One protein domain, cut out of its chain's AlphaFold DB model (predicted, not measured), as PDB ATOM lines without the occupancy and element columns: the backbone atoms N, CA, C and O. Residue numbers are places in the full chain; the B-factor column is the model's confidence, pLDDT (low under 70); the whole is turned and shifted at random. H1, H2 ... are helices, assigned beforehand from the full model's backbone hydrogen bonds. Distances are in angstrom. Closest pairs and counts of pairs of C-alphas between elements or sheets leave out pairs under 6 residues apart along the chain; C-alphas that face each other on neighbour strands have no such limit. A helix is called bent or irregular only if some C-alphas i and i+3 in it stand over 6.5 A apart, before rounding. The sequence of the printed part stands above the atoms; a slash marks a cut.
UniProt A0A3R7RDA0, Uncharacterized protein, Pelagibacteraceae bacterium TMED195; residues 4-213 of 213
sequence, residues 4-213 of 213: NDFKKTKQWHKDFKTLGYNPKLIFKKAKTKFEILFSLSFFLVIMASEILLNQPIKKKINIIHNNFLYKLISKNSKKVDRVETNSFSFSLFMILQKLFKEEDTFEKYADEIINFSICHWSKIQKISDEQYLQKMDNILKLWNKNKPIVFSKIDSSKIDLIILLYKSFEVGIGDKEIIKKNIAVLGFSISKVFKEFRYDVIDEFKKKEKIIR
ATOM      1  N   ASN A   4     -23.629  97.448  -9.048       76.12
ATOM      2  CA  ASN A   4     -22.976  96.152  -8.894       76.12
ATOM      3  C   ASN A   4     -23.752  95.227  -7.942       76.12
ATOM      4  O   ASN A   4     -23.879  94.034  -8.224       76.12
ATOM      5  N   ASP A   5     -24.345  95.766  -6.875       73.44
ATOM      6  CA  ASP A   5     -25.203  94.999  -5.959       73.44
ATOM      7  C   ASP A   5     -26.507  94.563  -6.653       73.44
ATOM      8  O   ASP A   5     -26.940  93.408  -6.540       73.44
ATOM      9  N   PHE A   6     -27.084  95.436  -7.485       78.25
ATOM     10  CA  PHE A   6     -28.237  95.087  -8.323       78.25
ATOM     11  C   PHE A   6     -27.925  93.955  -9.314       78.25
ATOM     12  O   PHE A   6     -28.710  93.013  -9.473       78.25
ATOM     13  N   LYS A   7     -26.744  93.971  -9.943       81.12
ATOM     14  CA  LYS A   7     -26.315  92.894 -10.851       81.12
ATOM     15  C   LYS A   7     -26.170  91.556 -10.122       81.12
ATOM     16  O   LYS A   7     -26.663  90.539 -10.624       81.12
ATOM     17  N   LYS A   8     -25.599  91.561  -8.911       84.50
ATOM     18  CA  LYS A   8     -25.458  90.363  -8.061       84.50
ATOM     19  C   LYS A   8     -26.804  89.753  -7.663       84.50
ATOM     20  O   LYS A   8     -26.890  88.534  -7.527       84.50
ATOM     21  N   THR A   9     -27.874  90.551  -7.579       86.12
ATOM     22  CA  THR A   9     -29.232  90.077  -7.233       86.12
ATOM     23  C   THR A   9     -29.701  88.912  -8.115       86.12
ATOM     24  O   THR A   9     -30.375  88.002  -7.634       86.12
ATOM     25  N   LYS A  10     -29.304  88.878  -9.400       86.94
ATOM     26  CA  LYS A  10     -29.652  87.768 -10.307       86.94
ATOM     27  C   LYS A  10     -29.101  86.431  -9.815       86.94
ATOM     28  O   LYS A  10     -29.783  85.417  -9.929       86.94
ATOM     29  N   GLN A  11     -27.861  86.432  -9.332       89.56
ATOM     30  CA  GLN A  11     -27.211  85.221  -8.848       89.56
ATOM     31  C   GLN A  11     -27.857  84.764  -7.542       89.56
ATOM     32  O   GLN A  11     -28.266  83.614  -7.444       89.56
ATOM     33  N   TRP A  12     -28.100  85.696  -6.620       91.38
ATOM     34  CA  TRP A  12     -28.825  85.421  -5.380       91.38
ATOM     35  C   TRP A  12     -30.194  84.775  -5.609       91.38
ATOM     36  O   TRP A  12     -30.530  83.790  -4.963       91.38
ATOM     37  N   HIS A  13     -30.977  85.271  -6.571       92.06
ATOM     38  CA  HIS A  13     -32.264  84.655  -6.915       92.06
ATOM     39  C   HIS A  13     -32.121  83.228  -7.451       92.06
ATOM     40  O   HIS A  13     -32.954  82.378  -7.135       92.06
ATOM     41  N   LYS A  14     -31.070  82.931  -8.230       91.88
ATOM     42  CA  LYS A  14     -30.778  81.552  -8.655       91.88
ATOM     43  C   LYS A  14     -30.438  80.671  -7.456       91.88
ATOM     44  O   LYS A  14     -30.943  79.555  -7.376       91.88
ATOM     45  N   ASP A  15     -29.638  81.179  -6.528       92.12
ATOM     46  CA  ASP A  15     -29.232  80.440  -5.333       92.12
ATOM     47  C   ASP A  15     -30.426  80.200  -4.397       92.12
ATOM     48  O   ASP A  15     -30.597  79.109  -3.865       92.12
ATOM     49  N   PHE A  16     -31.330  81.168  -4.250       93.19
ATOM     50  CA  PHE A  16     -32.574  80.977  -3.496       93.19
ATOM     51  C   PHE A  16     -33.477  79.935  -4.150       93.19
ATOM     52  O   PHE A  16     -34.037  79.084  -3.456       93.19
ATOM     53  N   LYS A  17     -33.569  79.952  -5.485       91.56
ATOM     54  CA  LYS A  17     -34.327  78.953  -6.241       91.56
ATOM     55  C   LYS A  17     -33.760  77.545  -6.051       91.56
ATOM     56  O   LYS A  17     -34.539  76.615  -5.872       91.56
ATOM     57  N   THR A  18     -32.436  77.372  -6.069       93.81
ATOM     58  CA  THR A  18     -31.807  76.050  -5.863       93.81
ATOM     59  C   THR A  18     -32.022  75.527  -4.444       93.81
ATOM     60  O   THR A  18     -32.085  74.321  -4.237       93.81
ATOM     61  N   LEU A  19     -32.217  76.426  -3.476       92.38
ATOM     62  CA  LEU A  19     -32.591  76.105  -2.097       92.38
ATOM     63  C   LEU A  19     -34.108  75.956  -1.885       92.38
ATOM     64  O   LEU A  19     -34.559  75.874  -0.742       92.38
ATOM     65  N   GLY A  20     -34.905  75.968  -2.959       92.00
ATOM     66  CA  GLY A  20     -36.362  75.846  -2.890       92.00
ATOM     67  C   GLY A  20     -37.042  76.993  -2.139       92.00
ATOM     68  O   GLY A  20     -38.119  76.798  -1.586       92.00
ATOM     69  N   TYR A  21     -36.403  78.166  -2.065       91.75
ATOM     70  CA  TYR A  21     -36.852  79.319  -1.275       91.75
ATOM     71  C   TYR A  21     -37.059  79.021   0.221       91.75
ATOM     72  O   TYR A  21     -37.794  79.733   0.905       91.75
ATOM     73  N   ASN A  22     -36.403  77.983   0.748       95.44
ATOM     74  CA  ASN A  22     -36.489  77.620   2.155       95.44
ATOM     75  C   ASN A  22     -35.700  78.629   3.019       95.44
ATOM     76  O   ASN A  22     -34.476  78.718   2.856       95.44
ATOM     77  N   PRO A  23     -36.340  79.360   3.957       95.62
ATOM     78  CA  PRO A  23     -35.657  80.380   4.755       95.62
ATOM     79  C   PRO A  23     -34.490  79.814   5.553       95.62
ATOM     80  O   PRO A  23     -33.384  80.338   5.470       95.62
ATOM     81  N   LYS A  24     -34.687  78.688   6.246       97.00
ATOM     82  CA  LYS A  24     -33.645  78.053   7.061       97.00
ATOM     83  C   LYS A  24     -32.385  77.761   6.244       97.00
ATOM     84  O   LYS A  24     -31.276  78.042   6.691       97.00
ATOM     85  N   LEU A  25     -32.531  77.230   5.028       96.56
ATOM     86  CA  LEU A  25     -31.388  76.966   4.147       96.56
ATOM     87  C   LEU A  25     -30.733  78.252   3.627       96.56
ATOM     88  O   LEU A  25     -29.504  78.322   3.558       96.56
ATOM     89  N   ILE A  26     -31.536  79.261   3.283       96.69
ATOM     90  CA  ILE A  26     -31.057  80.562   2.803       96.69
ATOM     91  C   ILE A  26     -30.250  81.280   3.896       96.69
ATOM     92  O   ILE A  26     -29.077  81.595   3.687       96.69
ATOM     93  N   PHE A  27     -30.822  81.454   5.090       96.81
ATOM     94  CA  PHE A  27     -30.154  82.114   6.214       96.81
ATOM     95  C   PHE A  27     -28.958  81.310   6.736       96.81
ATOM     96  O   PHE A  27     -27.961  81.900   7.159       96.81
ATOM     97  N   LYS A  28     -28.981  79.972   6.639       95.00
ATOM     98  CA  LYS A  28     -27.807  79.144   6.955       95.00
ATOM     99  C   LYS A  28     -26.600  79.526   6.095       95.00
ATOM    100  O   LYS A  28     -25.498  79.606   6.640       95.00
ATOM    101  N   LYS A  29     -26.802  79.780   4.794       93.38
ATOM    102  CA  LYS A  29     -25.728  80.146   3.854       93.38
ATOM    103  C   LYS A  29     -25.260  81.594   3.965       93.38
ATOM    104  O   LYS A  29     -24.122  81.852   3.587       93.38
ATOM    105  N   ALA A  30     -26.089  82.502   4.478       94.12
ATOM    106  CA  ALA A  30     -25.683  83.883   4.710       94.12
ATOM    107  C   ALA A  30     -24.500  83.940   5.695       94.12
ATOM    108  O   ALA A  30     -24.457  83.197   6.677       94.12
ATOM    109  N   LYS A  31     -23.518  84.798   5.441       93.62
ATOM    110  CA  LYS A  31     -22.300  84.949   6.255       93.62
ATOM    111  C   LYS A  31     -22.112  86.360   6.786       93.62
ATOM    112  O   LYS A  31     -21.350  86.553   7.722       93.62
ATOM    113  N   THR A  32     -22.792  87.339   6.199       93.88
ATOM    114  CA  THR A  32     -22.628  88.751   6.558       93.88
ATOM    115  C   THR A  32     -23.966  89.396   6.896       93.88
ATOM    116  O   THR A  32     -25.026  88.917   6.484       93.88
ATOM    117  N   LYS A  33     -23.915  90.532   7.607       93.31
ATOM    118  CA  LYS A  33     -25.094  91.366   7.893       93.31
ATOM    119  C   LYS A  33     -25.831  91.773   6.607       93.31
ATOM    120  O   LYS A  33     -27.057  91.781   6.565       93.31
ATOM    121  N   PHE A  34     -25.077  92.074   5.550       92.94
ATOM    122  CA  PHE A  34     -25.630  92.385   4.234       92.94
ATOM    123  C   PHE A  34     -26.497  91.233   3.717       92.94
ATOM    124  O   PHE A  34     -27.644  91.445   3.347       92.94
ATOM    125  N   GLU A  35     -25.978  90.005   3.735       94.00
ATOM    126  CA  GLU A  35     -26.656  88.839   3.161       94.00
ATOM    127  C   GLU A  35     -27.915  88.432   3.932       94.00
ATOM    128  O   GLU A  35     -28.903  88.025   3.316       94.00
ATOM    129  N   ILE A  36     -27.913  88.570   5.264       95.62
ATOM    130  CA  ILE A  36     -29.112  88.302   6.073       95.62
ATOM    131  C   ILE A  36     -30.206  89.344   5.816       95.62
ATOM    132  O   ILE A  36     -31.367  88.971   5.663       95.62
ATOM    133  N   LEU A  37     -29.850  90.630   5.705       96.00
ATOM    134  CA  LEU A  37     -30.807  91.700   5.409       96.00
ATOM    135  C   LEU A  37     -31.339  91.581   3.983       96.00
ATOM    136  O   LEU A  37     -32.536  91.715   3.758       96.00
ATOM    137  N   PHE A  38     -30.465  91.255   3.034       95.62
ATOM    138  CA  PHE A  38     -30.846  90.987   1.655       95.62
ATOM    139  C   PHE A  38     -31.847  89.824   1.580       95.62
ATOM    140  O   PHE A  38     -32.918  89.950   0.995       95.62
ATOM    141  N   SER A  39     -31.558  88.715   2.267       96.69
ATOM    142  CA  SER A  39     -32.459  87.558   2.332       96.69
ATOM    143  C   SER A  39     -33.809  87.897   2.969       96.69
ATOM    144  O   SER A  39     -34.843  87.495   2.443       96.69
ATOM    145  N   LEU A  40     -33.820  88.668   4.061       97.75
ATOM    146  CA  LEU A  40     -35.053  89.158   4.683       97.75
ATOM    147  C   LEU A  40     -35.882  89.981   3.689       97.75
ATOM    148  O   LEU A  40     -37.052  89.671   3.459       97.75
ATOM    149  N   SER A  41     -35.271  90.981   3.051       97.44
ATOM    150  CA  SER A  41     -35.940  91.848   2.078       97.44
ATOM    151  C   SER A  41     -36.550  91.080   0.912       97.44
ATOM    152  O   SER A  41     -37.617  91.459   0.433       97.44
ATOM    153  N   PHE A  42     -35.936  89.980   0.470       96.44
ATOM    154  CA  PHE A  42     -36.537  89.112  -0.542       96.44
ATOM    155  C   PHE A  42     -37.915  88.600  -0.111       96.44
ATOM    156  O   PHE A  42     -38.884  88.760  -0.851       96.44
ATOM    157  N   PHE A  43     -38.031  88.031   1.090       96.62
ATOM    158  CA  PHE A  43     -39.306  87.507   1.586       96.62
ATOM    159  C   PHE A  43     -40.339  88.613   1.834       96.62
ATOM    160  O   PHE A  43     -41.517  88.417   1.535       96.62
ATOM    161  N   LEU A  44     -39.907  89.793   2.297       97.38
ATOM    162  CA  LEU A  44     -40.786  90.962   2.432       97.38
ATOM    163  C   LEU A  44     -41.362  91.390   1.072       97.38
ATOM    164  O   LEU A  44     -42.553  91.685   0.970       97.38
ATOM    165  N   VAL A  45     -40.553  91.351   0.006       95.56
ATOM    166  CA  VAL A  45     -41.007  91.624  -1.369       95.56
ATOM    167  C   VAL A  45     -42.007  90.582  -1.863       95.56
ATOM    168  O   VAL A  45     -42.958  90.953  -2.553       95.56
ATOM    169  N   ILE A  46     -41.834  89.302  -1.520       92.06
ATOM    170  CA  ILE A  46     -42.812  88.261  -1.868       92.06
ATOM    171  C   ILE A  46     -44.159  88.546  -1.192       92.06
ATOM    172  O   ILE A  46     -45.164  88.629  -1.894       92.06
ATOM    173  N   MET A  47     -44.177  88.821   0.116       92.88
ATOM    174  CA  MET A  47     -45.412  89.172   0.836       92.88
ATOM    175  C   MET A  47     -46.067  90.449   0.286       92.88
ATOM    176  O   MET A  47     -47.280  90.498   0.078       92.88
ATOM    177  N   ALA A  48     -45.276  91.478  -0.030       92.56
ATOM    178  CA  ALA A  48     -45.790  92.692  -0.666       92.56
ATOM    179  C   ALA A  48     -46.399  92.386  -2.046       92.56
ATOM    180  O   ALA A  48     -47.447  92.922  -2.405       92.56
ATOM    181  N   SER A  49     -45.778  91.485  -2.810       87.75
ATOM    182  CA  SER A  49     -46.284  91.051  -4.115       87.75
ATOM    183  C   SER A  49     -47.573  90.237  -3.998       87.75
ATOM    184  O   SER A  49     -48.432  90.343  -4.868       87.75
ATOM    185  N   GLU A  50     -47.766  89.470  -2.928       84.06
ATOM    186  CA  GLU A  50     -49.032  88.774  -2.666       84.06
ATOM    187  C   GLU A  50     -50.181  89.753  -2.410       84.06
ATOM    188  O   GLU A  50     -51.278  89.549  -2.938       84.06
ATOM    189  N   ILE A  51     -49.932  90.852  -1.682       81.19
ATOM    190  CA  ILE A  51     -50.914  91.939  -1.539       81.19
ATOM    191  C   ILE A  51     -51.286  92.487  -2.921       81.19
ATOM    192  O   ILE A  51     -52.475  92.643  -3.202       81.19
ATOM    193  N   LEU A  52     -50.306  92.726  -3.800       77.19
ATOM    194  CA  LEU A  52     -50.535  93.234  -5.160       77.19
ATOM    195  C   LEU A  52     -51.321  92.260  -6.050       77.19
ATOM    196  O   LEU A  52     -52.246  92.663  -6.756       77.19
ATOM    197  N   LEU A  53     -50.943  90.981  -6.051       69.31
ATOM    198  CA  LEU A  53     -51.462  89.974  -6.983       69.31
ATOM    199  C   LEU A  53     -52.867  89.476  -6.623       69.31
ATOM    200  O   LEU A  53     -53.554  88.925  -7.490       69.31
ATOM    201  N   ASN A  54     -53.292  89.672  -5.375       66.31
ATOM    202  CA  ASN A  54     -54.630  89.322  -4.895       66.31
ATOM    203  C   ASN A  54     -55.654  90.464  -5.050       66.31
ATOM    204  O   ASN A  54     -56.814  90.310  -4.675       66.31
ATOM    205  N   GLN A  55     -55.269  91.586  -5.669       62.47
ATOM    206  CA  GLN A  55     -56.191  92.678  -5.977       62.47
ATOM    207  C   GLN A  55     -57.151  92.318  -7.130       62.47
ATOM    208  O   GLN A  55     -56.754  91.664  -8.103       62.47
ATOM    209  N   PRO A  56     -58.403  92.826  -7.120       47.47
ATOM    210  CA  PRO A  56     -59.413  92.534  -8.148       47.47
ATOM    211  C   PRO A  56     -59.039  93.123  -9.522       47.47
ATOM    212  O   PRO A  56     -59.657  92.835 -10.547       47.47
ATOM    213  N   ILE A  57     -57.977  93.928  -9.552       50.28
ATOM    214  CA  ILE A  57     -57.426  94.595 -10.723       50.28
ATOM    215  C   ILE A  57     -56.547  93.637 -11.551       50.28
ATOM    216  O   ILE A  57     -56.059  94.048 -12.592       50.28
ATOM    217  N   LYS A  58     -56.419  92.341 -11.221       45.56
ATOM    218  CA  LYS A  58     -55.738  91.340 -12.083       45.56
ATOM    219  C   LYS A  58     -56.147  91.409 -13.571       45.56
ATOM    220  O   LYS A  58     -55.323  91.157 -14.438       45.56
ATOM    221  N   LYS A  59     -57.393  91.813 -13.881       43.50
ATOM    222  CA  LYS A  59     -57.876  92.051 -15.261       43.50
ATOM    223  C   LYS A  59     -57.550  93.439 -15.843       43.50
ATOM    224  O   LYS A  59     -57.431  93.565 -17.056       43.50
ATOM    225  N   LYS A  60     -57.421  94.483 -15.015       43.81
ATOM    226  CA  LYS A  60     -57.078  95.863 -15.439       43.81
ATOM    227  C   LYS A  60     -55.560  96.104 -15.463       43.81
ATOM    228  O   LYS A  60     -55.080  96.908 -16.252       43.81
ATOM    229  N   ILE A  61     -54.818  95.355 -14.650       43.66
ATOM    230  CA  ILE A  61     -53.364  95.192 -14.635       43.66
ATOM    231  C   ILE A  61     -53.052  93.874 -15.344       43.66
ATOM    232  O   ILE A  61     -52.415  92.979 -14.801       43.66
ATOM    233  N   ASN A  62     -53.410  93.774 -16.623       40.56
ATOM    234  CA  ASN A  62     -52.758  92.824 -17.532       40.56
ATOM    235  C   ASN A  62     -51.292  93.259 -17.817       40.56
ATOM    236  O   ASN A  62     -50.770  93.081 -18.913       40.56
ATOM    237  N   ILE A  63     -50.655  93.911 -16.834       45.19
ATOM    238  CA  ILE A  63     -49.435  94.714 -16.911       45.19
ATOM    239  C   ILE A  63     -48.257  93.938 -16.291       45.19
ATOM    240  O   ILE A  63     -47.150  94.009 -16.806       45.19
ATOM    241  N   ILE A  64     -48.507  93.031 -15.334       46.19
ATOM    242  CA  ILE A  64     -47.464  92.160 -14.747       46.19
ATOM    243  C   ILE A  64     -46.966  91.082 -15.746       46.19
ATOM    244  O   ILE A  64     -45.971  90.400 -15.502       46.19
ATOM    245  N   HIS A  65     -47.608  90.935 -16.912       39.62
ATOM    246  CA  HIS A  65     -47.272  89.889 -17.886       39.62
ATOM    247  C   HIS A  65     -47.007  90.354 -19.319       39.62
ATOM    248  O   HIS A  65     -46.655  89.521 -20.151       39.62
ATOM    249  N   ASN A  66     -47.091  91.651 -19.630       35.84
ATOM    250  CA  ASN A  66     -47.011  92.107 -21.019       35.84
ATOM    251  C   ASN A  66     -45.876  93.108 -21.266       35.84
ATOM    252  O   ASN A  66     -46.087  94.240 -21.697       35.84
ATOM    253  N   ASN A  67     -44.638  92.627 -21.109       45.44
ATOM    254  CA  ASN A  67     -43.444  93.309 -21.632       45.44
ATOM    255  C   ASN A  67     -43.551  93.620 -23.142       45.44
ATOM    256  O   ASN A  67     -42.854  94.499 -23.641       45.44
ATOM    257  N   PHE A  68     -44.418  92.911 -23.875       36.91
ATOM    258  CA  PHE A  68     -44.624  93.103 -25.310       36.91
ATOM    259  C   PHE A  68     -45.574  94.271 -25.632       36.91
ATOM    260  O   PHE A  68     -45.290  95.065 -26.523       36.91
ATOM    261  N   LEU A  69     -46.659  94.443 -24.864       33.62
ATOM    262  CA  LEU A  69     -47.649  95.511 -25.091       33.62
ATOM    263  C   LEU A  69     -47.143  96.897 -24.639       33.62
ATOM    264  O   LEU A  69     -47.536  97.920 -25.197       33.62
ATOM    265  N   TYR A  70     -46.227  96.924 -23.663       41.16
ATOM    266  CA  TYR A  70     -45.603  98.137 -23.117       41.16
ATOM    267  C   TYR A  70     -44.820  98.956 -24.155       41.16
ATOM    268  O   TYR A  70     -44.761 100.181 -24.059       41.16
ATOM    269  N   LYS A  71     -44.234  98.293 -25.164       40.31
ATOM    270  CA  LYS A  71     -43.451  98.950 -26.227       40.31
ATOM    271  C   LYS A  71     -44.308  99.695 -27.255       40.31
ATOM    272  O   LYS A  71     -43.789 100.583 -27.920       40.31
ATOM    273  N   LEU A  72     -45.594  99.362 -27.384       40.09
ATOM    274  CA  LEU A  72     -46.465  99.898 -28.438       40.09
ATOM    275  C   LEU A  72     -47.269 101.144 -28.019       40.09
ATOM    276  O   LEU A  72     -47.807 101.828 -28.884       40.09
ATOM    277  N   ILE A  73     -47.356 101.482 -26.723       40.22
ATOM    278  CA  ILE A  73     -48.257 102.543 -26.227       40.22
ATOM    279  C   ILE A  73     -47.483 103.573 -25.382       40.22
ATOM    280  O   ILE A  73     -47.514 103.569 -24.151       40.22
ATOM    281  N   SER A  74     -46.794 104.499 -26.052       42.62
ATOM    282  CA  SER A  74     -45.847 105.450 -25.441       42.62
ATOM    283  C   SER A  74     -46.460 106.525 -24.522       42.62
ATOM    284  O   SER A  74     -45.741 107.106 -23.712       42.62
ATOM    285  N   LYS A  75     -47.776 106.793 -24.591       42.81
ATOM    286  CA  LYS A  75     -48.456 107.779 -23.716       42.81
ATOM    287  C   LYS A  75     -49.066 107.185 -22.437       42.81
ATOM    288  O   LYS A  75     -49.172 107.897 -21.441       42.81
ATOM    289  N   ASN A  76     -49.413 105.895 -22.424       52.66
ATOM    290  CA  ASN A  76     -49.987 105.233 -21.241       52.66
ATOM    291  C   ASN A  76     -48.928 104.574 -20.347       52.66
ATOM    292  O   ASN A  76     -49.199 104.360 -19.166       52.66
ATOM    293  N   SER A  77     -47.717 104.327 -20.858       58.97
ATOM    294  CA  SER A  77     -46.618 103.702 -20.108       58.97
ATOM    295  C   SER A  77     -46.260 104.461 -18.828       58.97
ATOM    296  O   SER A  77     -46.218 103.853 -17.769       58.97
ATOM    297  N   LYS A  78     -46.137 105.798 -18.862       65.06
ATOM    298  CA  LYS A  78     -45.795 106.601 -17.666       65.06
ATOM    299  C   LYS A  78     -46.846 106.518 -16.553       65.06
ATOM    300  O   LYS A  78     -46.500 106.451 -15.373       65.06
ATOM    301  N   LYS A  79     -48.139 106.552 -16.907       67.88
ATOM    302  CA  LYS A  79     -49.237 106.438 -15.927       67.88
ATOM    303  C   LYS A  79     -49.245 105.044 -15.307       67.88
ATOM    304  O   LYS A  79     -49.405 104.928 -14.095       67.88
ATOM    305  N   VAL A  80     -49.043 104.021 -16.133       69.19
ATOM    306  CA  VAL A  80     -48.964 102.625 -15.707       69.19
ATOM    307  C   VAL A  80     -47.745 102.395 -14.808       69.19
ATOM    308  O   VAL A  80     -47.913 101.921 -13.691       69.19
ATOM    309  N   ASP A  81     -46.560 102.851 -15.212       73.38
ATOM    310  CA  ASP A  81     -45.322 102.741 -14.431       73.38
ATOM    311  C   ASP A  81     -45.444 103.394 -13.055       73.38
ATOM    312  O   ASP A  81     -44.976 102.843 -12.054       73.38
ATOM    313  N   ARG A  82     -46.092 104.564 -12.990       79.25
ATOM    314  CA  ARG A  82     -46.381 105.247 -11.725       79.25
ATOM    315  C   ARG A  82     -47.321 104.423 -10.853       79.25
ATOM    316  O   ARG A  82     -47.060 104.287  -9.661       79.25
ATOM    317  N   VAL A  83     -48.400 103.888 -11.430       80.56
ATOM    318  CA  VAL A  83     -49.348 103.031 -10.703       80.56
ATOM    319  C   VAL A  83     -48.621 101.818 -10.139       80.56
ATOM    320  O   VAL A  83     -48.695 101.594  -8.937       80.56
ATOM    321  N   GLU A  84     -47.855 101.088 -10.947       80.75
ATOM    322  CA  GLU A  84     -47.109  99.913 -10.487       80.75
ATOM    323  C   GLU A  84     -46.111 100.241  -9.376       80.75
ATOM    324  O   GLU A  84     -46.075  99.565  -8.349       80.75
ATOM    325  N   THR A  85     -45.320 101.299  -9.566       87.44
ATOM    326  CA  THR A  85     -44.259 101.684  -8.627       87.44
ATOM    327  C   THR A  85     -44.844 102.135  -7.292       87.44
ATOM    328  O   THR A  85     -44.409 101.666  -6.239       87.44
ATOM    329  N   ASN A  86     -45.870 102.990  -7.313       90.00
ATOM    330  CA  ASN A  86     -46.522 103.460  -6.091       90.00
ATOM    331  C   ASN A  86     -47.225 102.310  -5.368       90.00
ATOM    332  O   ASN A  86     -47.138 102.193  -4.149       90.00
ATOM    333  N   SER A  87     -47.881 101.439  -6.126       88.25
ATOM    334  CA  SER A  87     -48.602 100.293  -5.588       88.25
ATOM    335  C   SER A  87     -47.689  99.296  -4.906       88.25
ATOM    336  O   SER A  87     -47.971  98.860  -3.787       88.25
ATOM    337  N   PHE A  88     -46.569  98.966  -5.549       91.56
ATOM    338  CA  PHE A  88     -45.539  98.157  -4.921       91.56
ATOM    339  C   PHE A  88     -45.000  98.831  -3.661       91.56
ATOM    340  O   PHE A  88     -44.926  98.181  -2.621       91.56
ATOM    341  N   SER A  89     -44.712 100.135  -3.723       94.62
ATOM    342  CA  SER A  89     -44.201 100.892  -2.573       94.62
ATOM    343  C   SER A  89     -45.137 100.797  -1.374       94.62
ATOM    344  O   SER A  89     -44.712 100.393  -0.299       94.62
ATOM    345  N   PHE A  90     -46.422 101.103  -1.552       94.56
ATOM    346  CA  PHE A  90     -47.373 101.082  -0.443       94.56
ATOM    347  C   PHE A  90     -47.704  99.663   0.033       94.56
ATOM    348  O   PHE A  90     -47.961  99.472   1.219       94.56
ATOM    349  N   SER A  91     -47.617  98.653  -0.838       93.81
ATOM    350  CA  SER A  91     -47.711  97.251  -0.408       93.81
ATOM    351  C   SER A  91     -46.514  96.860   0.455       93.81
ATOM    352  O   SER A  91     -46.687  96.244   1.503       93.81
ATOM    353  N   LEU A  92     -45.303  97.270   0.069       97.19
ATOM    354  CA  LEU A  92     -44.102  97.072   0.876       97.19
ATOM    355  C   LEU A  92     -44.201  97.827   2.208       97.19
ATOM    356  O   LEU A  92     -43.915  97.249   3.248       97.19
ATOM    357  N   PHE A  93     -44.667  99.077   2.207       97.38
ATOM    358  CA  PHE A  93     -44.843  99.872   3.428       97.38
ATOM    359  C   PHE A  93     -45.845  99.231   4.394       97.38
ATOM    360  O   PHE A  93     -45.600  99.230   5.595       97.38
ATOM    361  N   MET A  94     -46.918  98.620   3.881       95.38
ATOM    362  CA  MET A  94     -47.850  97.830   4.690       95.38
ATOM    363  C   MET A  94     -47.170  96.638   5.375       95.38
ATOM    364  O   MET A  94     -47.393  96.394   6.560       95.38
ATOM    365  N   ILE A  95     -46.323  95.905   4.647       96.88
ATOM    366  CA  ILE A  95     -45.549  94.786   5.203       96.88
ATOM    367  C   ILE A  95     -44.534  95.274   6.240       96.88
ATOM    368  O   ILE A  95     -44.388  94.650   7.288       96.88
ATOM    369  N   LEU A  96     -43.862  96.393   5.977       97.44
ATOM    370  CA  LEU A  96     -42.877  96.966   6.892       97.44
ATOM    371  C   LEU A  96     -43.514  97.503   8.171       97.44
ATOM    372  O   LEU A  96     -42.990  97.245   9.246       97.44
ATOM    373  N   GLN A  97     -44.671  98.160   8.086       96.31
ATOM    374  CA  GLN A  97     -45.401  98.585   9.281       96.31
ATOM    375  C   GLN A  97     -45.765  97.377  10.150       96.31
ATOM    376  O   GLN A  97     -45.579  97.410  11.364       96.31
ATOM    377  N   LYS A  98     -46.244  96.283   9.536       95.50
ATOM    378  CA  LYS A  98     -46.494  95.034  10.265       95.50
ATOM    379  C   LYS A  98     -45.206  94.495  10.892       95.50
ATOM    380  O   LYS A  98     -45.231  94.173  12.070       95.50
ATOM    381  N   LEU A  99     -44.094  94.451  10.153       96.62
ATOM    382  CA  LEU A  99     -42.795  94.012  10.678       96.62
ATOM    383  C   LEU A  99     -42.370  94.825  11.909       96.62
ATOM    384  O   LEU A  99     -42.059  94.236  12.934       96.62
ATOM    385  N   PHE A 100     -42.383  96.156  11.827       95.56
ATOM    386  CA  PHE A 100     -41.914  97.030  12.909       95.56
ATOM    387  C   PHE A 100     -42.865  97.065  14.108       95.56
ATOM    388  O   PHE A 100     -42.431  97.262  15.239       95.56
ATOM    389  N   LYS A 101     -44.162  96.818  13.890       93.44
ATOM    390  CA  LYS A 101     -45.119  96.648  14.990       93.44
ATOM    391  C   LYS A 101     -44.857  95.366  15.785       93.44
ATOM    392  O   LYS A 101     -45.045  95.371  16.996       93.44
ATOM    393  N   GLU A 102     -44.443  94.293  15.114       92.56
ATOM    394  CA  GLU A 102     -44.121  93.012  15.758       92.56
ATOM    395  C   GLU A 102     -42.708  93.004  16.358       92.56
ATOM    396  O   GLU A 102     -42.488  92.434  17.422       92.56
ATOM    397  N   GLU A 103     -41.746  93.632  15.679       93.19
ATOM    398  CA  GLU A 103     -40.326  93.616  16.027       93.19
ATOM    399  C   GLU A 103     -39.691  94.987  15.717       93.19
ATOM    400  O   GLU A 103     -39.072  95.203  14.669       93.19
ATOM    401  N   ASP A 104     -39.824  95.931  16.647       91.44
ATOM    402  CA  ASP A 104     -39.353  97.316  16.481       91.44
ATOM    403  C   ASP A 104     -37.834  97.439  16.286       91.44
ATOM    404  O   ASP A 104     -37.344  98.354  15.626       91.44
ATOM    405  N   THR A 105     -37.062  96.461  16.757       92.88
ATOM    406  CA  THR A 105     -35.611  96.422  16.541       92.88
ATOM    407  C   THR A 105     -35.201  96.383  15.065       92.88
ATOM    408  O   THR A 105     -34.041  96.676  14.775       92.88
ATOM    409  N   PHE A 106     -36.103  96.058  14.129       95.38
ATOM    410  CA  PHE A 106     -35.832  96.138  12.689       95.38
ATOM    411  C   PHE A 106     -35.904  97.562  12.124       95.38
ATOM    412  O   PHE A 106     -35.392  97.780  11.024       95.38
ATOM    413  N   GLU A 107     -36.469  98.534  12.847       95.75
ATOM    414  CA  GLU A 107     -36.566  99.930  12.390       95.75
ATOM    415  C   GLU A 107     -35.184 100.515  12.053       95.75
ATOM    416  O   GLU A 107     -35.028 101.217  11.054       95.75
ATOM    417  N   LYS A 108     -34.139 100.127  12.803       95.06
ATOM    418  CA  LYS A 108     -32.743 100.540  12.548       95.06
ATOM    419  C   LYS A 108     -32.162 100.041  11.217       95.06
ATOM    420  O   LYS A 108     -31.074 100.468  10.850       95.06
ATOM    421  N   TYR A 109     -32.828  99.097  10.550       96.44
ATOM    422  CA  TYR A 109     -32.430  98.545   9.251       96.44
ATOM    423  C   TYR A 109     -33.384  98.955   8.125       96.44
ATOM    424  O   TYR A 109     -33.300  98.409   7.025       96.44
ATOM    425  N   ALA A 110     -34.332  99.861   8.387       96.88
ATOM    426  CA  ALA A 110     -35.409 100.164   7.453       96.88
ATOM    427  C   ALA A 110     -34.889 100.652   6.092       96.88
ATOM    428  O   ALA A 110     -35.356 100.178   5.056       96.88
ATOM    429  N   ASP A 111     -33.884 101.531   6.080       95.31
ATOM    430  CA  ASP A 111     -33.324 102.068   4.838       95.31
ATOM    431  C   ASP A 111     -32.609 100.982   4.017       95.31
ATOM    432  O   ASP A 111     -32.796 100.901   2.796       95.31
ATOM    433  N   GLU A 112     -31.829 100.095   4.646       95.50
ATOM    434  CA  GLU A 112     -31.233  98.948   3.953       95.50
ATOM    435  C   GLU A 112     -32.303  97.983   3.436       95.50
ATOM    436  O   GLU A 112     -32.232  97.544   2.284       95.50
ATOM    437  N   ILE A 113     -33.324  97.698   4.251       97.06
ATOM    438  CA  ILE A 113     -34.418  96.801   3.879       97.06
ATOM    439  C   ILE A 113     -35.155  97.335   2.650       97.06
ATOM    440  O   ILE A 113     -35.400  96.562   1.714       97.06
ATOM    441  N   ILE A 114     -35.474  98.634   2.623       96.88
ATOM    442  CA  ILE A 114     -36.107  99.309   1.484       96.88
ATOM    443  C   ILE A 114     -35.230  99.181   0.242       96.88
ATOM    444  O   ILE A 114     -35.703  98.711  -0.794       96.88
ATOM    445  N   ASN A 115     -33.946  99.527   0.348       94.75
ATOM    446  CA  ASN A 115     -33.018  99.446  -0.778       94.75
ATOM    447  C   ASN A 115     -32.964  98.023  -1.359       94.75
ATOM    448  O   ASN A 115     -33.194  97.835  -2.557       94.75
ATOM    449  N   PHE A 116     -32.742  97.006  -0.526       95.94
ATOM    450  CA  PHE A 116     -32.706  95.610  -0.973       95.94
ATOM    451  C   PHE A 116     -34.038  95.140  -1.558       95.94
ATOM    452  O   PHE A 116     -34.052  94.420  -2.561       95.94
ATOM    453  N   SER A 117     -35.158  95.604  -1.005       96.38
ATOM    454  CA  SER A 117     -36.489  95.295  -1.531       96.38
ATOM    455  C   SER A 117     -36.677  95.844  -2.948       96.38
ATOM    456  O   SER A 117     -37.150  95.124  -3.831       96.38
ATOM    457  N   ILE A 118     -36.232  97.079  -3.209       94.56
ATOM    458  CA  ILE A 118     -36.260  97.677  -4.554       94.56
ATOM    459  C   ILE A 118     -35.422  96.836  -5.528       94.56
ATOM    460  O   ILE A 118     -35.869  96.570  -6.646       94.56
ATOM    461  N   CYS A 119     -34.246  96.363  -5.103       92.88
ATOM    462  CA  CYS A 119     -33.394  95.470  -5.895       92.88
ATOM    463  C   CYS A 119     -34.121  94.187  -6.307       92.88
ATOM    464  O   CYS A 119     -34.179  93.841  -7.493       92.88
ATOM    465  N   HIS A 120     -34.688  93.481  -5.329       93.38
ATOM    466  CA  HIS A 120     -35.393  92.227  -5.569       93.38
ATOM    467  C   HIS A 120     -36.597  92.415  -6.475       93.38
ATOM    468  O   HIS A 120     -36.740  91.675  -7.451       93.38
ATOM    469  N   TRP A 121     -37.426  93.418  -6.189       91.62
ATOM    470  CA  TRP A 121     -38.605  93.713  -6.990       91.62
ATOM    471  C   TRP A 121     -38.234  94.040  -8.434       91.62
ATOM    472  O   TRP A 121     -38.771  93.441  -9.363       91.62
ATOM    473  N   SER A 122     -37.233  94.894  -8.629       89.44
ATOM    474  CA  SER A 122     -36.732  95.246  -9.958       89.44
ATOM    475  C   SER A 122     -36.253  94.017 -10.731       89.44
ATOM    476  O   SER A 122     -36.511  93.883 -11.930       89.44
ATOM    477  N   LYS A 123     -35.611  93.057 -10.051       87.38
ATOM    478  CA  LYS A 123     -35.167  91.822 -10.704       87.38
ATOM    479  C   LYS A 123     -36.307  90.871 -11.047       87.38
ATOM    480  O   LYS A 123     -36.276  90.278 -12.127       87.38
ATOM    481  N   ILE A 124     -37.320  90.780 -10.187       85.56
ATOM    482  CA  ILE A 124     -38.557  90.028 -10.448       85.56
ATOM    483  C   ILE A 124     -39.278  90.604 -11.674       85.56
ATOM    484  O   ILE A 124     -39.692  89.845 -12.551       85.56
ATOM    485  N   GLN A 125     -39.344  91.933 -11.783       81.88
ATOM    486  CA  GLN A 125     -39.965  92.647 -12.907       81.88
ATOM    487  C   GLN A 125     -39.123  92.639 -14.195       81.88
ATOM    488  O   GLN A 125     -39.604  93.045 -15.248       81.88
ATOM    489  N   LYS A 126     -37.872  92.155 -14.148       83.81
ATOM    490  CA  LYS A 126     -36.946  92.098 -15.297       83.81
ATOM    491  C   LYS A 126     -36.708  93.465 -15.967       83.81
ATOM    492  O   LYS A 126     -36.537  93.524 -17.184       83.81
ATOM    493  N   ILE A 127     -36.676  94.543 -15.183       82.62
ATOM    494  CA  ILE A 127     -36.431  95.903 -15.694       82.62
ATOM    495  C   ILE A 127     -34.936  96.167 -15.945       82.62
ATOM    496  O   ILE A 127     -34.075  95.467 -15.396       82.62
ATOM    497  N   SER A 128     -34.626  97.164 -16.780       84.00
ATOM    498  CA  SER A 128     -33.246  97.571 -17.095       84.00
ATOM    499  C   SER A 128     -32.563  98.318 -15.939       84.00
ATOM    500  O   SER A 128     -33.226  98.796 -15.020       84.00
ATOM    501  N   ASP A 129     -31.232  98.456 -16.000       83.88
ATOM    502  CA  ASP A 129     -30.447  99.214 -15.010       83.88
ATOM    503  C   ASP A 129     -30.897 100.692 -14.938       83.88
ATOM    504  O   ASP A 129     -31.014 101.256 -13.852       83.88
ATOM    505  N   GLU A 130     -31.219 101.309 -16.079       83.56
ATOM    506  CA  GLU A 130     -31.729 102.687 -16.143       83.56
ATOM    507  C   GLU A 130     -33.114 102.813 -15.486       83.56
ATOM    508  O   GLU A 130     -33.345 103.693 -14.655       83.56
ATOM    509  N   GLN A 131     -34.027 101.886 -15.799       85.31
ATOM    510  CA  GLN A 131     -35.358 101.842 -15.188       85.31
ATOM    511  C   GLN A 131     -35.282 101.583 -13.681       85.31
ATOM    512  O   GLN A 131     -36.075 102.138 -12.920       85.31
ATOM    513  N   TYR A 132     -34.328 100.758 -13.244       87.50
ATOM    514  CA  TYR A 132     -34.062 100.509 -11.833       87.50
ATOM    515  C   TYR A 132     -33.706 101.803 -11.096       87.50
ATOM    516  O   TYR A 132     -34.324 102.085 -10.071       87.50
ATOM    517  N   LEU A 133     -32.791 102.623 -11.625       89.19
ATOM    518  CA  LEU A 133     -32.411 103.892 -10.990       89.19
ATOM    519  C   LEU A 133     -33.598 104.859 -10.880       89.19
ATOM    520  O   LEU A 133     -33.822 105.438  -9.817       89.19
ATOM    521  N   GLN A 134     -34.396 104.981 -11.943       88.38
ATOM    522  CA  GLN A 134     -35.591 105.832 -11.941       88.38
ATOM    523  C   GLN A 134     -36.636 105.354 -10.924       88.38
ATOM    524  O   GLN A 134     -37.188 106.151 -10.162       88.38
ATOM    525  N   LYS A 135     -36.922 104.046 -10.886       89.19
ATOM    526  CA  LYS A 135     -37.873 103.482  -9.918       89.19
ATOM    527  C   LYS A 135     -37.336 103.586  -8.491       89.19
ATOM    528  O   LYS A 135     -38.111 103.910  -7.599       89.19
ATOM    529  N   MET A 136     -36.036 103.390  -8.274       91.69
ATOM    530  CA  MET A 136     -35.403 103.545  -6.963       91.69
ATOM    531  C   MET A 136     -35.596 104.959  -6.411       91.69
ATOM    532  O   MET A 136     -36.081 105.098  -5.291       91.69
ATOM    533  N   ASP A 137     -35.299 105.994  -7.199       92.12
ATOM    534  CA  ASP A 137     -35.503 107.391  -6.792       92.12
ATOM    535  C   ASP A 137     -36.969 107.673  -6.408       92.12
ATOM    536  O   ASP A 137     -37.253 108.223  -5.342       92.12
ATOM    537  N   ASN A 138     -37.920 107.204  -7.222       92.31
ATOM    538  CA  ASN A 138     -39.347 107.366  -6.940       92.31
ATOM    539  C   ASN A 138     -39.777 106.678  -5.636       92.31
ATOM    540  O   ASN A 138     -40.493 107.274  -4.828       92.31
ATOM    541  N   ILE A 139     -39.337 105.436  -5.411       95.19
ATOM    542  CA  ILE A 139     -39.687 104.677  -4.204       95.19
ATOM    543  C   ILE A 139     -39.062 105.329  -2.967       95.19
ATOM    544  O   ILE A 139     -39.745 105.473  -1.954       95.19
ATOM    545  N   LEU A 140     -37.810 105.783  -3.042       95.88
ATOM    546  CA  LEU A 140     -37.145 106.454  -1.922       95.88
ATOM    547  C   LEU A 140     -37.803 107.798  -1.577       95.88
ATOM    548  O   LEU A 140     -37.947 108.123  -0.399       95.88
ATOM    549  N   LYS A 141     -38.289 108.552  -2.570       95.88
ATOM    550  CA  LYS A 141     -39.104 109.756  -2.328       95.88
ATOM    551  C   LYS A 141     -40.398 109.427  -1.583       95.88
ATOM    552  O   LYS A 141     -40.750 110.121  -0.627       95.88
ATOM    553  N   LEU A 142     -41.097 108.363  -1.988       96.19
ATOM    554  CA  LEU A 142     -42.293 107.896  -1.280       96.19
ATOM    555  C   LEU A 142     -41.958 107.420   0.136       96.19
ATOM    556  O   LEU A 142     -42.696 107.748   1.062       96.19
ATOM    557  N   TRP A 143     -40.856 106.695   0.311       97.56
ATOM    558  CA  TRP A 143     -40.392 106.227   1.613       97.56
ATOM    559  C   TRP A 143     -40.127 107.402   2.549       97.56
ATOM    560  O   TRP A 143     -40.754 107.498   3.597       97.56
ATOM    561  N   ASN A 144     -39.306 108.367   2.134       96.81
ATOM    562  CA  ASN A 144     -38.970 109.531   2.952       96.81
ATOM    563  C   ASN A 144     -40.202 110.338   3.378       96.81
ATOM    564  O   ASN A 144     -40.252 110.831   4.504       96.81
ATOM    565  N   LYS A 145     -41.208 110.436   2.502       96.94
ATOM    566  CA  LYS A 145     -42.475 111.110   2.806       96.94
ATOM    567  C   LYS A 145     -43.339 110.337   3.807       96.94
ATOM    568  O   LYS A 145     -44.008 110.960   4.624       96.94
ATOM    569  N   ASN A 146     -43.372 109.008   3.717       97.00
ATOM    570  CA  ASN A 146     -44.336 108.179   4.450       97.00
ATOM    571  C   ASN A 146     -43.718 107.376   5.605       97.00
ATOM    572  O   ASN A 146     -44.466 106.767   6.365       97.00
ATOM    573  N   LYS A 147     -42.391 107.405   5.793       96.19
ATOM    574  CA  LYS A 147     -41.696 106.698   6.880       96.19
ATOM    575  C   LYS A 147     -42.306 106.932   8.271       96.19
ATOM    576  O   LYS A 147     -42.412 105.947   8.997       96.19
ATOM    577  N   PRO A 148     -42.802 108.137   8.652       95.50
ATOM    578  CA  PRO A 148     -43.400 108.315   9.977       95.50
ATOM    579  C   PRO A 148     -44.679 107.487  10.152       95.50
ATOM    580  O   PRO A 148     -44.925 106.954  11.225       95.50
ATOM    581  N   ILE A 149     -45.466 107.329   9.082       95.31
ATOM    582  CA  ILE A 149     -46.690 106.515   9.081       95.31
ATOM    583  C   ILE A 149     -46.334 105.025   9.192       95.31
ATOM    584  O   ILE A 149     -47.030 104.267   9.864       95.31
ATOM    585  N   VAL A 150     -45.237 104.600   8.557       96.69
ATOM    586  CA  VAL A 150     -44.777 103.203   8.592       96.69
ATOM    587  C   VAL A 150     -44.229 102.812   9.966       96.69
ATOM    588  O   VAL A 150     -44.488 101.701  10.411       96.69
ATOM    589  N   PHE A 151     -43.521 103.710  10.654       96.38
ATOM    590  CA  PHE A 151     -43.046 103.474  12.027       96.38
ATOM    591  C   PHE A 151     -44.129 103.663  13.095       96.38
ATOM    592  O   PHE A 151     -43.968 103.252  14.242       96.38
ATOM    593  N   SER A 152     -45.251 104.281  12.739       93.50
ATOM    594  CA  SER A 152     -46.334 104.515  13.680       93.50
ATOM    595  C   SER A 152     -47.009 103.206  14.104       93.50
ATOM    596  O   SER A 152     -47.471 102.420  13.274       93.50
ATOM    597  N   LYS A 153     -47.110 102.994  15.423       88.88
ATOM    598  CA  LYS A 153     -47.714 101.792  16.029       88.88
ATOM    599  C   LYS A 153     -49.239 101.898  16.201       88.88
ATOM    600  O   LYS A 153     -49.885 100.903  16.543       88.88
ATOM    601  N   ILE A 154     -49.821 103.077  15.955       90.19
ATOM    602  CA  ILE A 154     -51.264 103.322  16.100       90.19
ATOM    603  C   ILE A 154     -52.049 102.711  14.931       90.19
ATOM    604  O   ILE A 154     -51.607 102.727  13.781       90.19
ATOM    605  N   ASP A 155     -53.252 102.210  15.206       84.00
ATOM    606  CA  ASP A 155     -54.052 101.522  14.186       84.00
ATOM    607  C   ASP A 155     -54.560 102.458  13.077       84.00
ATOM    608  O   ASP A 155     -54.738 102.017  11.940       84.00
ATOM    609  N   SER A 156     -54.728 103.758  13.347       88.50
ATOM    610  CA  SER A 156     -55.113 104.727  12.311       88.50
ATOM    611  C   SER A 156     -54.051 104.868  11.215       88.50
ATOM    612  O   SER A 156     -54.406 104.968  10.045       88.50
ATOM    613  N   SER A 157     -52.759 104.740  11.537       89.75
ATOM    614  CA  SER A 157     -51.689 104.774  10.530       89.75
ATOM    615  C   SER A 157     -51.735 103.582   9.571       89.75
ATOM    616  O   SER A 157     -51.315 103.688   8.419       89.75
ATOM    617  N   LYS A 158     -52.280 102.440  10.003       89.31
ATOM    618  CA  LYS A 158     -52.565 101.310   9.106       89.31
ATOM    619  C   LYS A 158     -53.657 101.675   8.102       89.31
ATOM    620  O   LYS A 158     -53.542 101.355   6.920       89.31
ATOM    621  N   ILE A 159     -54.709 102.353   8.562       89.12
ATOM    622  CA  ILE A 159     -55.788 102.840   7.695       89.12
ATOM    623  C   ILE A 159     -55.246 103.854   6.682       89.12
ATOM    624  O   ILE A 159     -55.563 103.744   5.497       89.12
ATOM    625  N   ASP A 160     -54.365 104.762   7.105       91.50
ATOM    626  CA  ASP A 160     -53.716 105.722   6.205       91.50
ATOM    627  C   ASP A 160     -52.942 105.021   5.082       91.50
ATOM    628  O   ASP A 160     -53.101 105.363   3.906       91.50
ATOM    629  N   LEU A 161     -52.153 103.989   5.407       91.69
ATOM    630  CA  LEU A 161     -51.436 103.203   4.400       91.69
ATOM    631  C   LEU A 161     -52.381 102.428   3.471       91.69
ATOM    632  O   LEU A 161     -52.112 102.361   2.273       91.69
ATOM    633  N   ILE A 162     -53.503 101.895   3.972       89.12
ATOM    634  CA  ILE A 162     -54.534 101.253   3.134       89.12
ATOM    635  C   ILE A 162     -55.131 102.263   2.150       89.12
ATOM    636  O   ILE A 162     -55.302 101.943   0.973       89.12
ATOM    637  N   ILE A 163     -55.423 103.485   2.600       87.38
ATOM    638  CA  ILE A 163     -55.957 104.554   1.747       87.38
ATOM    639  C   ILE A 163     -54.922 104.974   0.698       87.38
ATOM    640  O   ILE A 163     -55.269 105.148  -0.471       87.38
ATOM    641  N   LEU A 164     -53.652 105.127   1.085       90.31
ATOM    642  CA  LEU A 164     -52.565 105.466   0.163       90.31
ATOM    643  C   LEU A 164     -52.340 104.365  -0.878       90.31
ATOM    644  O   LEU A 164     -52.201 104.666  -2.065       90.31
ATOM    645  N   LEU A 165     -52.376 103.106  -0.442       88.25
ATOM    646  CA  LEU A 165     -52.311 101.941  -1.311       88.25
ATOM    647  C   LEU A 165     -53.514 101.901  -2.257       88.25
ATOM    648  O   LEU A 165     -53.341 101.728  -3.450       88.25
ATOM    649  N   TYR A 166     -54.732 102.141  -1.782       84.31
ATOM    650  CA  TYR A 166     -55.903 102.231  -2.655       84.31
ATOM    651  C   TYR A 166     -55.736 103.327  -3.727       84.31
ATOM    652  O   TYR A 166     -55.879 103.064  -4.926       84.31
ATOM    653  N   LYS A 167     -55.341 104.538  -3.306       82.88
ATOM    654  CA  LYS A 167     -55.109 105.689  -4.194       82.88
ATOM    655  C   LYS A 167     -54.006 105.434  -5.222       82.88
ATOM    656  O   LYS A 167     -54.056 106.009  -6.308       82.88
ATOM    657  N   SER A 168     -53.017 104.583  -4.931       78.44
ATOM    658  CA  SER A 168     -51.943 104.295  -5.889       78.44
ATOM    659  C   SER A 168     -52.406 103.518  -7.121       78.44
ATOM    660  O   SER A 168     -51.757 103.628  -8.162       78.44
ATOM    661  N   PHE A 169     -53.523 102.786  -7.034       70.94
ATOM    662  CA  PHE A 169     -54.130 102.088  -8.176       70.94
ATOM    663  C   PHE A 169     -55.301 102.839  -8.807       70.94
ATOM    664  O   PHE A 169     -55.824 102.398  -9.832       70.94
ATOM    665  N   GLU A 170     -55.766 103.929  -8.200       66.00
ATOM    666  CA  GLU A 170     -56.974 104.601  -8.645       66.00
ATOM    667  C   GLU A 170     -56.737 105.307  -9.989       66.00
ATOM    668  O   GLU A 170     -56.014 106.296 -10.109       66.00
ATOM    669  N   VAL A 171     -57.352 104.773 -11.048       55.91
ATOM    670  CA  VAL A 171     -57.223 105.299 -12.419       55.91
ATOM    671  C   VAL A 171     -58.226 106.437 -12.696       55.91
ATOM    672  O   VAL A 171     -58.221 106.979 -13.801       55.91
ATOM    673  N   GLY A 172     -59.029 106.838 -11.699       55.72
ATOM    674  CA  GLY A 172     -60.105 107.833 -11.813       55.72
ATOM    675  C   GLY A 172     -61.504 107.214 -11.916       55.72
ATOM    676  O   GLY A 172     -62.296 107.633 -12.752       55.72
ATOM    677  N   ILE A 173     -61.798 106.174 -11.124       56.91
ATOM    678  CA  ILE A 173     -63.130 105.547 -11.081       56.91
ATOM    679  C   ILE A 173     -63.928 106.219  -9.962       56.91
ATOM    680  O   ILE A 173     -63.735 105.885  -8.802       56.91
ATOM    681  N   GLY A 174     -64.828 107.142 -10.308       59.97
ATOM    682  CA  GLY A 174     -65.689 107.847  -9.345       59.97
ATOM    683  C   GLY A 174     -66.919 107.060  -8.869       59.97
ATOM    684  O   GLY A 174     -67.788 107.629  -8.217       59.97
ATOM    685  N   ASP A 175     -67.028 105.773  -9.212       74.25
ATOM    686  CA  ASP A 175     -68.168 104.933  -8.834       74.25
ATOM    687  C   ASP A 175     -68.008 104.397  -7.405       74.25
ATOM    688  O   ASP A 175     -67.117 103.593  -7.113       74.25
ATOM    689  N   LYS A 176     -68.905 104.826  -6.512       79.69
ATOM    690  CA  LYS A 176     -68.880 104.504  -5.079       79.69
ATOM    691  C   LYS A 176     -68.931 103.003  -4.784       79.69
ATOM    692  O   LYS A 176     -68.261 102.555  -3.853       79.69
ATOM    693  N   GLU A 177     -69.701 102.226  -5.537       79.19
ATOM    694  CA  GLU A 177     -69.840 100.786  -5.297       79.19
ATOM    695  C   GLU A 177     -68.587 100.033  -5.749       79.19
ATOM    696  O   GLU A 177     -68.088  99.152  -5.038       79.19
ATOM    697  N   ILE A 178     -67.990 100.453  -6.868       73.25
ATOM    698  CA  ILE A 178     -66.699  99.923  -7.318       73.25
ATOM    699  C   ILE A 178     -65.588 100.278  -6.319       73.25
ATOM    700  O   ILE A 178     -64.778  99.408  -5.981       73.25
ATOM    701  N   ILE A 179     -65.562 101.514  -5.807       75.12
ATOM    702  CA  ILE A 179     -64.606 101.961  -4.781       75.12
ATOM    703  C   ILE A 179     -64.719 101.079  -3.528       75.12
ATOM    704  O   ILE A 179     -63.722 100.491  -3.102       75.12
ATOM    705  N   LYS A 180     -65.928 100.922  -2.969       79.38
ATOM    706  CA  LYS A 180     -66.165 100.087  -1.776       79.38
ATOM    707  C   LYS A 180     -65.708  98.647  -1.985       79.38
ATOM    708  O   LYS A 180     -65.004  98.099  -1.139       79.38
ATOM    709  N   LYS A 181     -66.072  98.044  -3.120       80.00
ATOM    710  CA  LYS A 181     -65.678  96.672  -3.457       80.00
ATOM    711  C   LYS A 181     -64.159  96.529  -3.534       80.00
ATOM    712  O   LYS A 181     -63.609  95.573  -2.994       80.00
ATOM    713  N   ASN A 182     -63.474  97.479  -4.166       77.38
ATOM    714  CA  ASN A 182     -62.018  97.457  -4.279       77.38
ATOM    715  C   ASN A 182     -61.337  97.594  -2.911       77.38
ATOM    716  O   ASN A 182     -60.414  96.834  -2.626       77.38
ATOM    717  N   ILE A 183     -61.815  98.500  -2.052       81.19
ATOM    718  CA  ILE A 183     -61.306  98.649  -0.681       81.19
ATOM    719  C   ILE A 183     -61.531  97.365   0.125       81.19
ATOM    720  O   ILE A 183     -60.626  96.928   0.832       81.19
ATOM    721  N   ALA A 184     -62.692  96.718  -0.010       82.88
ATOM    722  CA  ALA A 184     -62.976  95.461   0.679       82.88
ATOM    723  C   ALA A 184     -62.023  94.331   0.246       82.88
ATOM    724  O   ALA A 184     -61.458  93.641   1.097       82.88
ATOM    725  N   VAL A 185     -61.776  94.166  -1.060       81.38
ATOM    726  CA  VAL A 185     -60.827  93.153  -1.563       81.38
ATOM    727  C   VAL A 185     -59.386  93.481  -1.154       81.38
ATOM    728  O   VAL A 185     -58.620  92.575  -0.808       81.38
ATOM    729  N   LEU A 186     -59.023  94.766  -1.136       83.94
ATOM    730  CA  LEU A 186     -57.731  95.223  -0.632       83.94
ATOM    731  C   LEU A 186     -57.564  94.864   0.850       83.94
ATOM    732  O   LEU A 186     -56.570  94.241   1.222       83.94
ATOM    733  N   GLY A 187     -58.566  95.180   1.672       85.44
ATOM    734  CA  GLY A 187     -58.599  94.836   3.092       85.44
ATOM    735  C   GLY A 187     -58.495  93.330   3.335       85.44
ATOM    736  O   GLY A 187     -57.728  92.904   4.203       85.44
ATOM    737  N   PHE A 188     -59.183  92.513   2.532       86.00
ATOM    738  CA  PHE A 188     -59.074  91.053   2.588       86.00
ATOM    739  C   PHE A 188     -57.657  90.569   2.255       86.00
ATOM    740  O   PHE A 188     -57.081  89.792   3.014       86.00
ATOM    741  N   SER A 189     -57.069  91.063   1.162       85.56
ATOM    742  CA  SER A 189     -55.715  90.681   0.730       85.56
ATOM    743  C   SER A 189     -54.667  91.004   1.793       85.56
ATOM    744  O   SER A 189     -53.825  90.167   2.112       85.56
ATOM    745  N   ILE A 190     -54.756  92.193   2.390       90.38
ATOM    746  CA  ILE A 190     -53.873  92.621   3.480       90.38
ATOM    747  C   ILE A 190     -54.071  91.734   4.708       90.38
ATOM    748  O   ILE A 190     -53.097  91.266   5.292       90.38
ATOM    749  N   SER A 191     -55.322  91.468   5.089       90.25
ATOM    750  CA  SER A 191     -55.634  90.632   6.255       90.25
ATOM    751  C   SER A 191     -55.117  89.206   6.086       90.25
ATOM    752  O   SER A 191     -54.575  88.640   7.034       90.25
ATOM    753  N   LYS A 192     -55.221  88.646   4.875       90.62
ATOM    754  CA  LYS A 192     -54.659  87.336   4.548       90.62
ATOM    755  C   LYS A 192     -53.142  87.322   4.736       90.62
ATOM    756  O   LYS A 192     -52.645  86.499   5.496       90.62
ATOM    757  N   VAL A 193     -52.426  88.258   4.113       90.00
ATOM    758  CA  VAL A 193     -50.957  88.319   4.210       90.00
ATOM    759  C   VAL A 193     -50.494  88.589   5.646       90.00
ATOM    760  O   VAL A 193     -49.471  88.072   6.074       90.00
ATOM    761  N   PHE A 194     -51.262  89.345   6.433       93.25
ATOM    762  CA  PHE A 194     -50.951  89.574   7.847       93.25
ATOM    763  C   PHE A 194     -51.191  88.332   8.713       93.25
ATOM    764  O   PHE A 194     -50.477  88.140   9.695       93.25
ATOM    765  N   LYS A 195     -52.178  87.498   8.371       92.44
ATOM    766  CA  LYS A 195     -52.423  86.213   9.040       92.44
ATOM    767  C   LYS A 195     -51.353  85.180   8.680       92.44
ATOM    768  O   LYS A 195     -50.936  84.411   9.534       92.44
ATOM    769  N   GLU A 196     -50.912  85.182   7.427       91.38
ATOM    770  CA  GLU A 196     -49.882  84.290   6.876       91.38
ATOM    771  C   GLU A 196     -48.479  84.924   6.940       91.38
ATOM    772  O   GLU A 196     -47.584  84.573   6.170       91.38
ATOM    773  N   PHE A 197     -48.281  85.883   7.852       94.31
ATOM    774  CA  PHE A 197     -47.029  86.620   7.956       94.31
ATOM    775  C   PHE A 197     -45.867  85.669   8.254       94.31
ATOM    776  O   PHE A 197     -45.973  84.754   9.074       94.31
ATOM    777  N   ARG A 198     -44.740  85.877   7.570       94.19
ATOM    778  CA  ARG A 198     -43.596  84.954   7.564       94.19
ATOM    779  C   ARG A 198     -42.720  85.095   8.810       94.19
ATOM    780  O   ARG A 198     -41.561  85.497   8.729       94.19
ATOM    781  N   TYR A 199     -43.278  84.754   9.969       95.56
ATOM    782  CA  TYR A 199     -42.559  84.737  11.247       95.56
ATOM    783  C   TYR A 199     -41.365  83.769  11.233       95.56
ATOM    784  O   TYR A 199     -40.327  84.065  11.816       95.56
ATOM    785  N   ASP A 200     -41.446  82.682  10.459       96.25
ATOM    786  CA  ASP A 200     -40.328  81.762  10.225       96.25
ATOM    787  C   ASP A 200     -39.090  82.464   9.633       96.25
ATOM    788  O   ASP A 200     -37.959  82.150   9.997       96.25
ATOM    789  N   VAL A 201     -39.284  83.450   8.752       96.44
ATOM    790  CA  VAL A 201     -38.194  84.258   8.180       96.44
ATOM    791  C   VAL A 201     -37.566  85.165   9.240       96.44
ATOM    792  O   VAL A 201     -36.342  85.305   9.278       96.44
ATOM    793  N   ILE A 202     -38.387  85.767  10.106       96.56
ATOM    794  CA  ILE A 202     -37.925  86.640  11.196       96.56
ATOM    795  C   ILE A 202     -37.090  85.842  12.198       96.56
ATOM    796  O   ILE A 202     -36.006  86.280  12.590       96.56
ATOM    797  N   ASP A 203     -37.552  84.650  12.565       96.69
ATOM    798  CA  ASP A 203     -36.844  83.775  13.493       96.69
ATOM    799  C   ASP A 203     -35.479  83.355  12.946       96.69
ATOM    800  O   ASP A 203     -34.475  83.409  13.663       96.69
ATOM    801  N   GLU A 204     -35.407  82.973  11.668       97.31
ATOM    802  CA  GLU A 204     -34.136  82.626  11.026       97.31
ATOM    803  C   GLU A 204     -33.196  83.836  10.912       97.31
ATOM    804  O   GLU A 204     -31.994  83.694  11.163       97.31
ATOM    805  N   PHE A 205     -33.726  85.037  10.643       96.25
ATOM    806  CA  PHE A 205     -32.939  86.270  10.710       96.25
ATOM    807  C   PHE A 205     -32.359  86.478  12.114       96.25
ATOM    808  O   PHE A 205     -31.147  86.633  12.249       96.25
ATOM    809  N   LYS A 206     -33.191  86.445  13.164       95.38
ATOM    810  CA  LYS A 206     -32.766  86.709  14.552       95.38
ATOM    811  C   LYS A 206     -31.736  85.688  15.029       95.38
ATOM    812  O   LYS A 206     -30.753  86.065  15.669       95.38
ATOM    813  N   LYS A 207     -31.916  84.405  14.694       95.44
ATOM    814  CA  LYS A 207     -30.921  83.351  14.968       95.44
ATOM    815  C   LYS A 207     -29.589  83.681  14.312       95.44
ATOM    816  O   LYS A 207     -28.547  83.587  14.955       95.44
ATOM    817  N   LYS A 208     -29.619  84.072  13.037       95.12
ATOM    818  CA  LYS A 208     -28.404  84.321  12.271       95.12
ATOM    819  C   LYS A 208     -27.705  85.619  12.670       95.12
ATOM    820  O   LYS A 208     -26.481  85.645  12.736       95.12
ATOM    821  N   GLU A 209     -28.464  86.661  12.986       93.56
ATOM    822  CA  GLU A 209     -27.937  87.944  13.446       93.56
ATOM    823  C   GLU A 209     -27.123  87.785  14.736       93.56
ATOM    824  O   GLU A 209     -26.033  88.337  14.831       93.56
ATOM    825  N   LYS A 210     -27.597  86.972  15.690       92.12
ATOM    826  CA  LYS A 210     -26.877  86.678  16.942       92.12
ATOM    827  C   LYS A 210     -25.521  85.996  16.740       92.12
ATOM    828  O   LYS A 210     -24.686  86.086  17.623       92.12
ATOM    829  N   ILE A 211     -25.329  85.292  15.624       91.62
ATOM    830  CA  ILE A 211     -24.076  84.586  15.302       91.62
ATOM    831  C   ILE A 211     -23.075  85.524  14.612       91.62
ATOM    832  O   ILE A 211     -21.874  85.298  14.680       91.62
ATOM    833  N   ILE A 212     -23.576  86.525  13.881       86.88
ATOM    834  CA  ILE A 212     -22.758  87.452  13.084       86.88
ATOM    835  C   ILE A 212     -22.346  88.694  13.895       86.88
ATOM    836  O   ILE A 212     -21.362  89.336  13.533       86.88
ATOM    837  N   ARG A 213     -23.109  89.051  14.938       68.44
ATOM    838  CA  ARG A 213     -22.721  90.075  15.922       68.44
ATOM    839  C   ARG A 213     -21.556  89.595  16.775       68.44
ATOM    840  O   ARG A 213     -20.695  90.453  17.048       68.44
TER     841      ARG A 213
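AT A GLANCE: This is residues 4 to 213 of the 213 residues of an uncharacterized protein of Pelagibacteraceae bacterium TMED195 (UniProt A0A3R7RDA0). Four helices, H5 to H8, make an up-and-down bundle, each running against the one before it; it is imperfectly aligned, with H5 and H7 steeply tilted. H3 crosses one side of it over H5 and H6; H9 packs on H8 and one end of H3, H10 and H2 lie along the other end of H3, and H1, with residues 6 to 10, packs on residues 119 to 123 of H6, about perpendicular to it. Residues 71 to 76 and 172 to 178, of which 176 to 178 belong to H9, stick out. The printed part has 210 residues with ten named helices, H1 to H10 in chain order, and no named strand: all helix. It is compact, with a radius of gyration of the C-alphas of 17.2 A and spans of 54 by 41 by 30 A.

IN THESE COORDINATES: The longest helix, H5, is residues 77 to 102, 37.5 A from C-alpha 77 at (-46.618, 103.702, -20.108) to C-alpha 102 at (-44.121, 93.012, 15.758). H6 is residues 104 to 124, 27.9 A; H7 129 to 151, 30.1 A; H8 155 to 169, 22.4 A. H3 is residues 33 to 53, 30.3 A, and H9 176 to 195, 28.4 A. H1 is residues 4 to 18, H2 23 to 29, H4 56 to 59, and H10 199 to 212, ending at C-alpha 212 (-22.758, 87.452, 13.084). H4, H6 and H7 are irregular: C-alphas 56 and 59 are 7.3 A apart, 108 and 111 7.9 A, 145 and 148 7.8 A.

HOW THE PARTS SIT: H5 touches H8 at a shallow tilt of 17 degrees, opposite ways; the closest C-alphas, of Phe 90 and Leu 165, are 5.1 A apart. H5 touches H7 at a steep tilt of 42 degrees, closest at Gln 97 and Val 150, C-alphas 4.7 A apart. H5 and H6 only just touch, with 3 pairs of C-alphas within 8 A, and only at the corner, closest at Phe 100 and Glu 107, 6.1 A. H6 and H7 form a hairpin, closest at Ser 122 and Tyr 132, 6.2 A. The hub, H3, touches five helices. With residues 44 to 52 alone it touches H5 at a steep tilt of 63 degrees, closest at Ala 48 and Leu 92, 4.9 A. It touches H10 at a shallow tilt of 12 degrees, opposite ways, closest at Ile 36 and Phe 205, 6.3 A. H9 touches H8, closest at Tyr 166 and Ile 183, 6.8 A. H1 touches H6, about perpendicular at 86 degrees, closest at Phe 6 and Cys 119, 5.7 A. H2 touches H10, closest at Pro 23 and Val 201, 5.8 A. H4 is close to but not clearly touching H9, with Pro 56 and Val 185 6.8 A apart at their C-alphas. Every O i to N i+4 pair is within hydrogen-bond range in H2, H5 and H9; the counts are 9 of 11 in H1, 16 of 17 in H3, 12 of 17 in H6, 17 of 19 in H7, 10 of 11 in H8 and 9 of 10 in H10, while H4 is too short for such a pair.

THE WHOLE: The C-alphas farthest apart, of Asp 175 and Ile 211, are 54.2 A apart. The printed part has no cut. The link from H4 to H5, 17 residues, is long. Mean pLDDT of the printed part is 84.1; residues 53 to 80, 170 to 174 and 213 are under 70.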